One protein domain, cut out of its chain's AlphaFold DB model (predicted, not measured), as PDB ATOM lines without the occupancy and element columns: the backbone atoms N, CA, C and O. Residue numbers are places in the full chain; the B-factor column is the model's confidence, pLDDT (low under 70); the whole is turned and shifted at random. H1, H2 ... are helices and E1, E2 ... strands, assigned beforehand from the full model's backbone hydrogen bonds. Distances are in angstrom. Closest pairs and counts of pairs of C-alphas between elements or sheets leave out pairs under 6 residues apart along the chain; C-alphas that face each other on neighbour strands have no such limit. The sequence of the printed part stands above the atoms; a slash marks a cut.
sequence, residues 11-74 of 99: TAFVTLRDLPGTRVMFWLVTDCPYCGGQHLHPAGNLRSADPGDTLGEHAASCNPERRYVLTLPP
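Overview. This is residues 11 to 74 of the 99 residues of an uncharacterized protein of Deinococcus deserti (strain DSM 17065 / CIP 109153 / LMG 22923 / VCD115) (UniProt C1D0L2). One five-stranded sheet curls like part of a barrel and folds back on itself, so that the leaf of E3 and E2 faces the leaf of E5 and E4, with E1 as the hinge between them. A single short turn of helix, H1, sits on the sheet in the link from E3 to E4. The printed part has 64 residues, with the named elements E1, E2, E3, H1, E4 and E5 along it; the sheet's order is E3, E2, E1, E5, E4, mixed, and the class is mostly strand. The whole is compact, with a radius of gyration of the C-alphas of 11.6 A, and rounded, spanning 32 by 24 by 20 A.

Arrangement. Start at E1, residues 11 to 18, whose pairing is staggered: residues 11 to 13 pair with E5, residues 63 to 71, and residues 14 to 18 with E2, residues 24 to 29. E1 and E2 form an antiparallel hairpin, where you find N 17 and O 26 within hydrogen-bond range at 2.8 A. E2 and E3, residues 39 to 45, form the next hairpin, with N 41 and O 27 2.8 A apart; E1, E2 and E3 are a meander, each strand the antiparallel neighbour of the one before. Look next at H1, residues 51 to 54, on the sheet at a height of 6.8 A; it is only just over none of the strands, with 2 of its 4 C-alphas falling on E3 and 2 on E2. Its closest C-alpha pair with E3 is Ala 43 and Pro 51, 4.7 A apart. H1 is too short for any O i to N i+4 pair, but its one O i to N i+3 pair is within range. E4, residues 56 to 60, forms an antiparallel hairpin with E5, with N 58 and O 68 2.8 A apart. E5 bends by 88 degrees at residue 66 and runs parallel to E1, with N 12 and O 69 2.8 A apart. E2 and E4 are apart, and so are E3 and E5.

Along the chain. Find C-alpha 11 at (47.250, -44.220, -38.777); from there E1 runs 22.3 A to C-alpha 18. E2 measures 16.3 A, E3 18.3 A, H1 5.6 A and E4 12.2 A from first to last C-alpha. E5 covers 18.7 A and ends at C-alpha 71, at (44.172, -49.371, -35.440).

Size, cuts and confidence. The C-alphas of Gly 21 and Glu 65 are the two farthest apart, at 34.1 A. The printed part has no cut; the link from E2 to E3 is short, and the others are tight. The mean pLDDT of the printed part is 87.8, with residues 46 and 48 under 70.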
ATOM      1  N   THR A  11      47.634 -43.211 -39.768       90.69
ATOM      2  CA  THR A  11      47.250 -44.220 -38.777       90.69
ATOM      3  C   THR A  11      47.082 -43.555 -37.412       90.69
ATOM      4  O   THR A  11      47.939 -42.769 -37.009       90.69
ATOM      5  N   ALA A  12      45.993 -43.858 -36.712       92.31
ATOM      6  CA  ALA A  12      45.711 -43.385 -35.362       92.31
ATOM      7  C   ALA A  12      45.531 -44.596 -34.438       92.31
ATOM      8  O   ALA A  12      44.646 -45.427 -34.649       92.31
ATOM      9  N   PHE A  13      46.385 -44.707 -33.420       93.50
ATOM     10  CA  PHE A  13      46.300 -45.802 -32.460       93.50
ATOM     11  C   PHE A  13      45.204 -45.541 -31.432       93.50
ATOM     12  O   PHE A  13      45.100 -44.436 -30.893       93.50
ATOM     13  N   VAL A  14      44.410 -46.572 -31.147       93.56
ATOM     14  CA  VAL A  14      43.268 -46.471 -30.234       93.56
ATOM     15  C   VAL A  14      43.364 -47.398 -29.038       93.56
ATOM     16  O   VAL A  14      43.986 -48.461 -29.073       93.56
ATOM     17  N   THR A  15      42.681 -46.996 -27.972       92.81
ATOM     18  CA  THR A  15      42.412 -47.838 -26.804       92.81
ATOM     19  C   THR A  15      40.910 -47.986 -26.616       92.81
ATOM     20  O   THR A  15      40.170 -47.019 -26.789       92.81
ATOM     21  N   LEU A  16      40.450 -49.194 -26.287       91.94
ATOM     22  CA  LEU A  16      39.040 -49.437 -25.997       91.94
ATOM     23  C   LEU A  16      38.717 -48.924 -24.593       91.94
ATOM     24  O   LEU A  16      39.452 -49.214 -23.645       91.94
ATOM     25  N   ARG A  17      37.625 -48.175 -24.461       90.88
ATOM     26  CA  ARG A  17      37.098 -47.681 -23.187       90.88
ATOM     27  C   ARG A  17      35.616 -47.994 -23.093       90.88
ATOM     28  O   ARG A  17      34.871 -47.726 -24.031       90.88
ATOM     29  N   ASP A  18      35.194 -48.539 -21.966       89.94
ATOM     30  CA  ASP A  18      33.790 -48.688 -21.608       89.94
ATOM     31  C   ASP A  18      33.335 -47.522 -20.722       89.94
ATOM     32  O   ASP A  18      34.125 -46.917 -19.991       89.94
ATOM     33  N   LEU A  19      32.050 -47.184 -20.815       84.00
ATOM     34  CA  LEU A  19      31.423 -46.231 -19.905       84.00
ATOM     35  C   LEU A  19      30.847 -46.995 -18.700       84.00
ATOM     36  O   LEU A  19      29.951 -47.828 -18.897       84.00
ATOM     37  N   PRO A  20      31.302 -46.716 -17.463       84.62
ATOM     38  CA  PRO A  20      30.913 -47.483 -16.284       84.62
ATOM     39  C   PRO A  20      29.407 -47.384 -16.029       84.62
ATOM     40  O   PRO A  20      28.803 -46.322 -16.162       84.62
ATOM     41  N   GLY A  21      28.786 -48.512 -15.680       85.06
ATOM     42  CA  GLY A  21      27.331 -48.603 -15.511       85.06
ATOM     43  C   GLY A  21      26.545 -48.649 -16.827       85.06
ATOM     44  O   GLY A  21      25.330 -48.836 -16.805       85.06
ATOM     45  N   THR A  22      27.220 -48.547 -17.975       82.38
ATOM     46  CA  THR A  22      26.629 -48.737 -19.304       82.38
ATOM     47  C   THR A  22      27.285 -49.920 -20.017       82.38
ATOM     48  O   THR A  22      28.251 -50.509 -19.539       82.38
ATOM     49  N   ARG A  23      26.750 -50.292 -21.181       83.38
ATOM     50  CA  ARG A  23      27.346 -51.313 -22.063       83.38
ATOM     51  C   ARG A  23      27.970 -50.714 -23.322       83.38
ATOM     52  O   ARG A  23      28.214 -51.435 -24.287       83.38
ATOM     53  N   VAL A  24      28.161 -49.398 -23.336       86.00
ATOM     54  CA  VAL A  24      28.652 -48.672 -24.504       86.00
ATOM     55  C   VAL A  24      30.173 -48.637 -24.467       86.00
ATOM     56  O   VAL A  24      30.766 -48.332 -23.430       86.00
ATOM     57  N   MET A  25      30.788 -48.957 -25.601       90.06
ATOM     58  CA  MET A  25      32.234 -48.943 -25.781       90.06
ATOM     59  C   MET A  25      32.644 -47.863 -26.782       90.06
ATOM     60  O   MET A  25      31.924 -47.570 -27.739       90.06
ATOM     61  N   PHE A  26      33.832 -47.299 -26.577       92.69
ATOM     62  CA  PHE A  26      34.409 -46.251 -27.408       92.69
ATOM     63  C   PHE A  26      35.881 -46.527 -27.682       92.69
ATOM     64  O   PHE A  26      36.631 -46.964 -26.808       92.69
ATOM     65  N   TRP A  27      36.308 -46.199 -28.892       93.56
ATOM     66  CA  TRP A  27      37.708 -46.080 -29.243       93.56
ATOM     67  C   TRP A  27      38.204 -44.692 -28.875       93.56
ATOM     68  O   TRP A  27      37.767 -43.688 -29.437       93.56
ATOM     69  N   LEU A  28      39.145 -44.642 -27.943       94.00
ATOM     70  CA  LEU A  28      39.867 -43.431 -27.598       94.00
ATOM     71  C   LEU A  28      41.152 -43.356 -28.422       94.00
ATOM     72  O   LEU A  28      42.071 -44.153 -28.214       94.00
ATOM     73  N   VAL A  29      41.219 -42.369 -29.313       94.19
ATOM     74  CA  VAL A  29      42.452 -41.904 -29.952       94.19
ATOM     75  C   VAL A  29      43.141 -40.968 -28.966       94.19
ATOM     76  O   VAL A  29      42.596 -39.914 -28.645       94.19
ATOM     77  N   THR A  30      44.320 -41.341 -28.469       90.19
ATOM     78  CA  THR A  30      45.059 -40.516 -27.495       90.19
ATOM     79  C   THR A  30      45.853 -39.387 -28.142       90.19
ATOM     80  O   THR A  30      46.072 -38.363 -27.506       90.19
ATOM     81  N   ASP A  31      46.289 -39.580 -29.386       90.69
ATOM     82  CA  ASP A  31      47.055 -38.602 -30.155       90.69
ATOM     83  C   ASP A  31      46.512 -38.559 -31.586       90.69
ATOM     84  O   ASP A  31      46.705 -39.483 -32.383       90.69
ATOM     85  N   CYS A  32      45.740 -37.518 -31.897       90.94
ATOM     86  CA  CYS A  32      45.224 -37.323 -33.240       90.94
ATOM     87  C   CYS A  32      46.368 -36.910 -34.180       90.94
ATOM     88  O   CYS A  32      46.978 -35.860 -33.966       90.94
ATOM     89  N   PRO A  33      46.574 -37.600 -35.315       89.06
ATOM     90  CA  PRO A  33      47.672 -37.303 -36.235       89.06
ATOM     91  C   PRO A  33      47.543 -35.956 -36.975       89.06
ATOM     92  O   PRO A  33      48.399 -35.626 -37.803       89.06
ATOM     93  N   TYR A  34      46.461 -35.206 -36.744       89.44
ATOM     94  CA  TYR A  34      46.200 -33.900 -37.350       89.44
ATOM     95  C   TYR A  34      46.285 -32.744 -36.351       89.44
ATOM     96  O   TYR A  34      46.913 -31.740 -36.671       89.44
ATOM     97  N   CYS A  35      45.668 -32.871 -35.172       91.06
ATOM     98  CA  CYS A  35      45.604 -31.797 -34.172       91.06
ATOM     99  C   CYS A  35      46.346 -32.106 -32.860       91.06
ATOM    100  O   CYS A  35      46.418 -31.228 -32.008       91.06
ATOM    101  N   GLY A  36      46.849 -33.331 -32.663       90.12
ATOM    102  CA  GLY A  36      47.474 -33.777 -31.407       90.12
ATOM    103  C   GLY A  36      46.505 -33.941 -30.227       90.12
ATOM    104  O   GLY A  36      46.926 -34.236 -29.116       90.12
ATOM    105  N   GLY A  37      45.202 -33.729 -30.439       92.81
ATOM    106  CA  GLY A  37      44.170 -33.874 -29.411       92.81
ATOM    107  C   GLY A  37      43.692 -35.314 -29.216       92.81
ATOM    108  O   GLY A  37      44.015 -36.209 -29.998       92.81
ATOM    109  N   GLN A  38      42.864 -35.515 -28.188       93.69
ATOM    110  CA  GLN A  38      42.203 -36.791 -27.905       93.69
ATOM    111  C   GLN A  38      40.806 -36.833 -28.530       93.69
ATOM    112  O   GLN A  38      40.038 -35.889 -28.357       93.69
ATOM    113  N   HIS A  39      40.456 -37.931 -29.208       93.31
ATOM    114  CA  HIS A  39      39.146 -38.104 -29.852       93.31
ATOM    115  C   HIS A  39      38.485 -39.431 -29.477       93.31
ATOM    116  O   HIS A  39      39.161 -40.443 -29.303       93.31
ATOM    117  N   LEU A  40      37.153 -39.432 -29.422       92.50
ATOM    118  CA  LEU A  40      36.333 -40.609 -29.139       92.50
ATOM    119  C   LEU A  40      35.569 -41.041 -30.393       92.50
ATOM    120  O   LEU A  40      34.942 -40.211 -31.050       92.50
ATOM    121  N   HIS A  41      35.594 -42.340 -30.685       91.31
ATOM    122  CA  HIS A  41      34.814 -42.975 -31.753       91.31
ATOM    123  C   HIS A  41      33.939 -44.079 -31.162       91.31
ATOM    124  O   HIS A  41      34.373 -44.753 -30.229       91.31
ATOM    125  N   PRO A  42      32.715 -44.286 -31.665       89.44
ATOM    126  CA  PRO A  42      31.863 -45.368 -31.188       89.44
ATOM    127  C   PRO A  42      32.490 -46.729 -31.523       89.44
ATOM    128  O   PRO A  42      32.851 -46.977 -32.670       89.44
ATOM    129  N   ALA A  43      32.591 -47.612 -30.527       88.06
ATOM    130  CA  ALA A  43      33.087 -48.984 -30.680       88.06
ATOM    131  C   ALA A  43      31.977 -50.038 -30.496       88.06
ATOM    132  O   ALA A  43      32.247 -51.211 -30.265       88.06
ATOM    133  N   GLY A  44      30.710 -49.616 -30.564       83.19
ATOM    134  CA  GLY A  44      29.550 -50.493 -30.422       83.19
ATOM    135  C   GLY A  44      29.122 -50.757 -28.973       83.19
ATOM    136  O   GLY A  44      29.358 -49.959 -28.062       83.19
ATOM    137  N   ASN A  45      28.412 -51.870 -28.776       79.25
ATOM    138  CA  ASN A  45      27.799 -52.269 -27.508       79.25
ATOM    139  C   ASN A  45      28.107 -53.744 -27.224       79.25
ATOM    140  O   ASN A  45      28.009 -54.576 -28.127       79.25
ATOM    141  N   LEU A  46      28.371 -54.061 -25.952       69.19
ATOM    142  CA  LEU A  46      28.722 -55.389 -25.425       69.19
ATOM    143  C   LEU A  46      27.784 -56.539 -25.850       69.19
ATOM    144  O   LEU A  46      28.137 -57.702 -25.694       69.19
ATOM    145  N   ARG A  47      26.563 -56.239 -26.311       71.12
ATOM    146  CA  ARG A  47      25.552 -57.242 -26.687       71.12
ATOM    147  C   ARG A  47      25.528 -57.634 -28.163       71.12
ATOM    148  O   ARG A  47      24.985 -58.692 -28.463       71.12
ATOM    149  N   SER A  48      25.994 -56.775 -29.068       69.62
ATOM    150  CA  SER A  48      25.617 -56.896 -30.488       69.62
ATOM    151  C   SER A  48      26.713 -56.548 -31.485       69.62
ATOM    152  O   SER A  48      26.533 -56.839 -32.660       69.62
ATOM    153  N   ALA A  49      27.820 -55.942 -31.056       73.62
ATOM    154  CA  ALA A  49      28.908 -55.585 -31.957       73.62
ATOM    155  C   ALA A  49      30.253 -55.896 -31.303       73.62
ATOM    156  O   ALA A  49      30.495 -55.471 -30.168       73.62
ATOM    157  N   ASP A  50      31.113 -56.623 -32.021       78.94
ATOM    158  CA  ASP A  50      32.513 -56.721 -31.638       78.94
ATOM    159  C   ASP A  50      33.164 -55.357 -31.911       78.94
ATOM    160  O   ASP A  50      32.998 -54.788 -32.994       78.94
ATOM    161  N   PRO A  51      33.887 -54.779 -30.942       78.50
ATOM    162  CA  PRO A  51      34.504 -53.478 -31.137       78.50
ATOM    163  C   PRO A  51      35.518 -53.502 -32.289       78.50
ATOM    164  O   PRO A  51      35.722 -52.470 -32.933       78.50
ATOM    165  N   GLY A  52      36.119 -54.656 -32.607       81.50
ATOM    166  CA  GLY A  52      37.052 -54.818 -33.720       81.50
ATOM    167  C   GLY A  52      36.451 -54.502 -35.091       81.50
ATOM    168  O   GLY A  52      37.161 -53.943 -35.927       81.50
ATOM    169  N   ASP A  53      35.154 -54.751 -35.297       83.94
ATOM    170  CA  ASP A  53      34.454 -54.450 -36.559       83.94
ATOM    171  C   ASP A  53      34.361 -52.943 -36.846       83.94
ATOM    172  O   ASP A  53      34.146 -52.523 -37.980       83.94
ATOM    173  N   THR A  54      34.535 -52.111 -35.818       84.38
ATOM    174  CA  THR A  54      34.493 -50.647 -35.947       84.38
ATOM    175  C   THR A  54      35.874 -50.023 -36.174       84.38
ATOM    176  O   THR A  54      35.979 -48.802 -36.292       84.38
ATOM    177  N   LEU A  55      36.943 -50.824 -36.253       88.88
ATOM    178  CA  LEU A  55      38.267 -50.361 -36.684       88.88
ATOM    179  C   LEU A  55      38.288 -50.125 -38.204       88.88
ATOM    180  O   LEU A  55      37.511 -50.717 -38.946       88.88
ATOM    181  N   GLY A  56      39.194 -49.271 -38.683       89.56
ATOM    182  CA  GLY A  56      39.271 -48.912 -40.104       89.56
ATOM    183  C   GLY A  56      39.296 -47.407 -40.333       89.56
ATOM    184  O   GLY A  56      39.775 -46.655 -39.489       89.56
ATOM    185  N   GLU A  57      38.828 -46.956 -41.494       91.12
ATOM    186  CA  GLU A  57      38.838 -45.535 -41.848       91.12
ATOM    187  C   GLU A  57      37.734 -44.752 -41.137       91.12
ATOM    188  O   GLU A  57      36.551 -45.051 -41.276       91.12
ATOM    189  N   HIS A  58      38.130 -43.693 -40.436       90.25
ATOM    190  CA  HIS A  58      37.226 -42.762 -39.767       90.25
ATOM    191  C   HIS A  58      37.586 -41.321 -40.098       90.25
ATOM    192  O   HIS A  58      38.752 -40.981 -40.321       90.25
ATOM    193  N   ALA A  59      36.574 -40.456 -40.108       89.56
ATOM    194  CA  ALA A  59      36.785 -39.020 -40.196       89.56
ATOM    195  C   ALA A  59      37.423 -38.502 -38.898       89.56
ATOM    196  O   ALA A  59      37.072 -38.927 -37.794       89.56
ATOM    197  N   ALA A  60      38.359 -37.567 -39.019       87.56
ATOM    198  CA  ALA A  60      38.963 -36.941 -37.860       87.56
ATOM    199  C   ALA A  60      37.951 -36.023 -37.173       87.56
ATOM    200  O   ALA A  60      37.422 -35.104 -37.791       87.56
ATOM    201  N   SER A  61      37.732 -36.205 -35.868       88.94
ATOM    202  CA  SER A  61      36.778 -35.377 -35.112       88.94
ATOM    203  C   SER A  61      37.139 -33.883 -35.125       88.94
ATOM    204  O   SER A  61      36.258 -33.038 -35.030       88.94
ATOM    205  N   CYS A  62      38.422 -33.545 -35.289       89.31
ATOM    206  CA  CYS A  62      38.893 -32.166 -35.419       89.31
ATOM    207  C   CYS A  62      38.703 -31.566 -36.821       89.31
ATOM    208  O   CYS A  62      38.725 -30.348 -36.968       89.31
ATOM    209  N   ASN A  63      38.613 -32.399 -37.862       88.00
ATOM    210  CA  ASN A  63      38.387 -31.961 -39.236       88.00
ATOM    211  C   ASN A  63      37.742 -33.107 -40.039       88.00
ATOM    212  O   ASN A  63      38.457 -34.032 -40.441       88.00
ATOM    213  N   PRO A  64      36.430 -33.033 -40.319       87.06
ATOM    214  CA  PRO A  64      35.700 -34.111 -40.981       87.06
ATOM    215  C   PRO A  64      36.114 -34.334 -42.444       87.06
ATOM    216  O   PRO A  64      35.836 -35.395 -42.995       87.06
ATOM    217  N   GLU A  65      36.818 -33.386 -43.071       88.00
ATOM    218  CA  GLU A  65      37.345 -33.542 -44.433       88.00
ATOM    219  C   GLU A  65      38.577 -34.459 -44.492       88.00
ATOM    220  O   GLU A  65      39.009 -34.868 -45.571       88.00
ATOM    221  N   ARG A  66      39.175 -34.789 -43.338       87.44
ATOM    222  CA  ARG A  66      40.370 -35.636 -43.243       87.44
ATOM    223  C   ARG A  66      40.026 -36.978 -42.617       87.44
ATOM    224  O   ARG A  66      39.311 -37.038 -41.623       87.44
ATOM    225  N   ARG A  67      40.591 -38.054 -43.168       90.31
ATOM    226  CA  ARG A  67      40.387 -39.425 -42.685       90.31
ATOM    227  C   ARG A  67      41.674 -40.033 -42.148       90.31
ATOM    228  O   ARG A  67      42.730 -39.882 -42.759       90.31
ATOM    229  N   TYR A  68      41.570 -40.758 -41.042       91.94
ATOM    230  CA  TYR A  68      42.636 -41.614 -40.527       91.94
ATOM    231  C   TYR A  68      42.140 -43.046 -40.345       91.94
ATOM    232  O   TYR A  68      40.942 -43.299 -40.248       91.94
ATOM    233  N   VAL A  69      43.074 -43.988 -40.281       92.69
ATOM    234  CA  VAL A  69      42.794 -45.392 -39.989       92.69
ATOM    235  C   VAL A  69      42.950 -45.625 -38.489       92.69
ATOM    236  O   VAL A  69      44.055 -45.490 -37.962       92.69
ATOM    237  N   LEU A  70      41.862 -45.985 -37.814       92.94
ATOM    238  CA  LEU A  70      41.876 -46.470 -36.438       92.94
ATOM    239  C   LEU A  70      42.470 -47.877 -36.396       92.94
ATOM    240  O   LEU A  70      41.948 -48.794 -37.034       92.94
ATOM    241  N   THR A  71      43.544 -48.058 -35.629       93.06
ATOM    242  CA  THR A  71      44.172 -49.371 -35.440       93.06
ATOM    243  C   THR A  71      44.539 -49.610 -33.984       93.06
ATOM    244  O   THR A  71      44.776 -48.685 -33.205       93.06
ATOM    245  N   LEU A  72      44.611 -50.882 -33.603       90.50
ATOM    246  CA  LEU A  72      45.162 -51.246 -32.306       90.50
ATOM    247  C   LEU A  72      46.677 -50.994 -32.292       90.50
ATOM    248  O   LEU A  72      47.352 -51.276 -33.289       90.50
ATOM    249  N   PRO A  73      47.239 -50.512 -31.170       86.38
ATOM    250  CA  PRO A  73      48.680 -50.389 -31.031       86.38
ATOM    251  C   PRO A  73      49.350 -51.757 -31.226       86.38
ATOM    252  O   PRO A  73      48.789 -52.787 -30.828       86.38
ATOM    253  N   PRO A  74      50.558 -51.795 -31.817       83.81
ATOM    254  CA  PRO A  74      51.287 -53.041 -31.988       83.81
ATOM    255  C   PRO A  74      51.465 -53.712 -30.626       83.81
ATOM    256  O   PRO A  74      51.885 -53.083 -29.651       83.81
TER     257      PRO A  74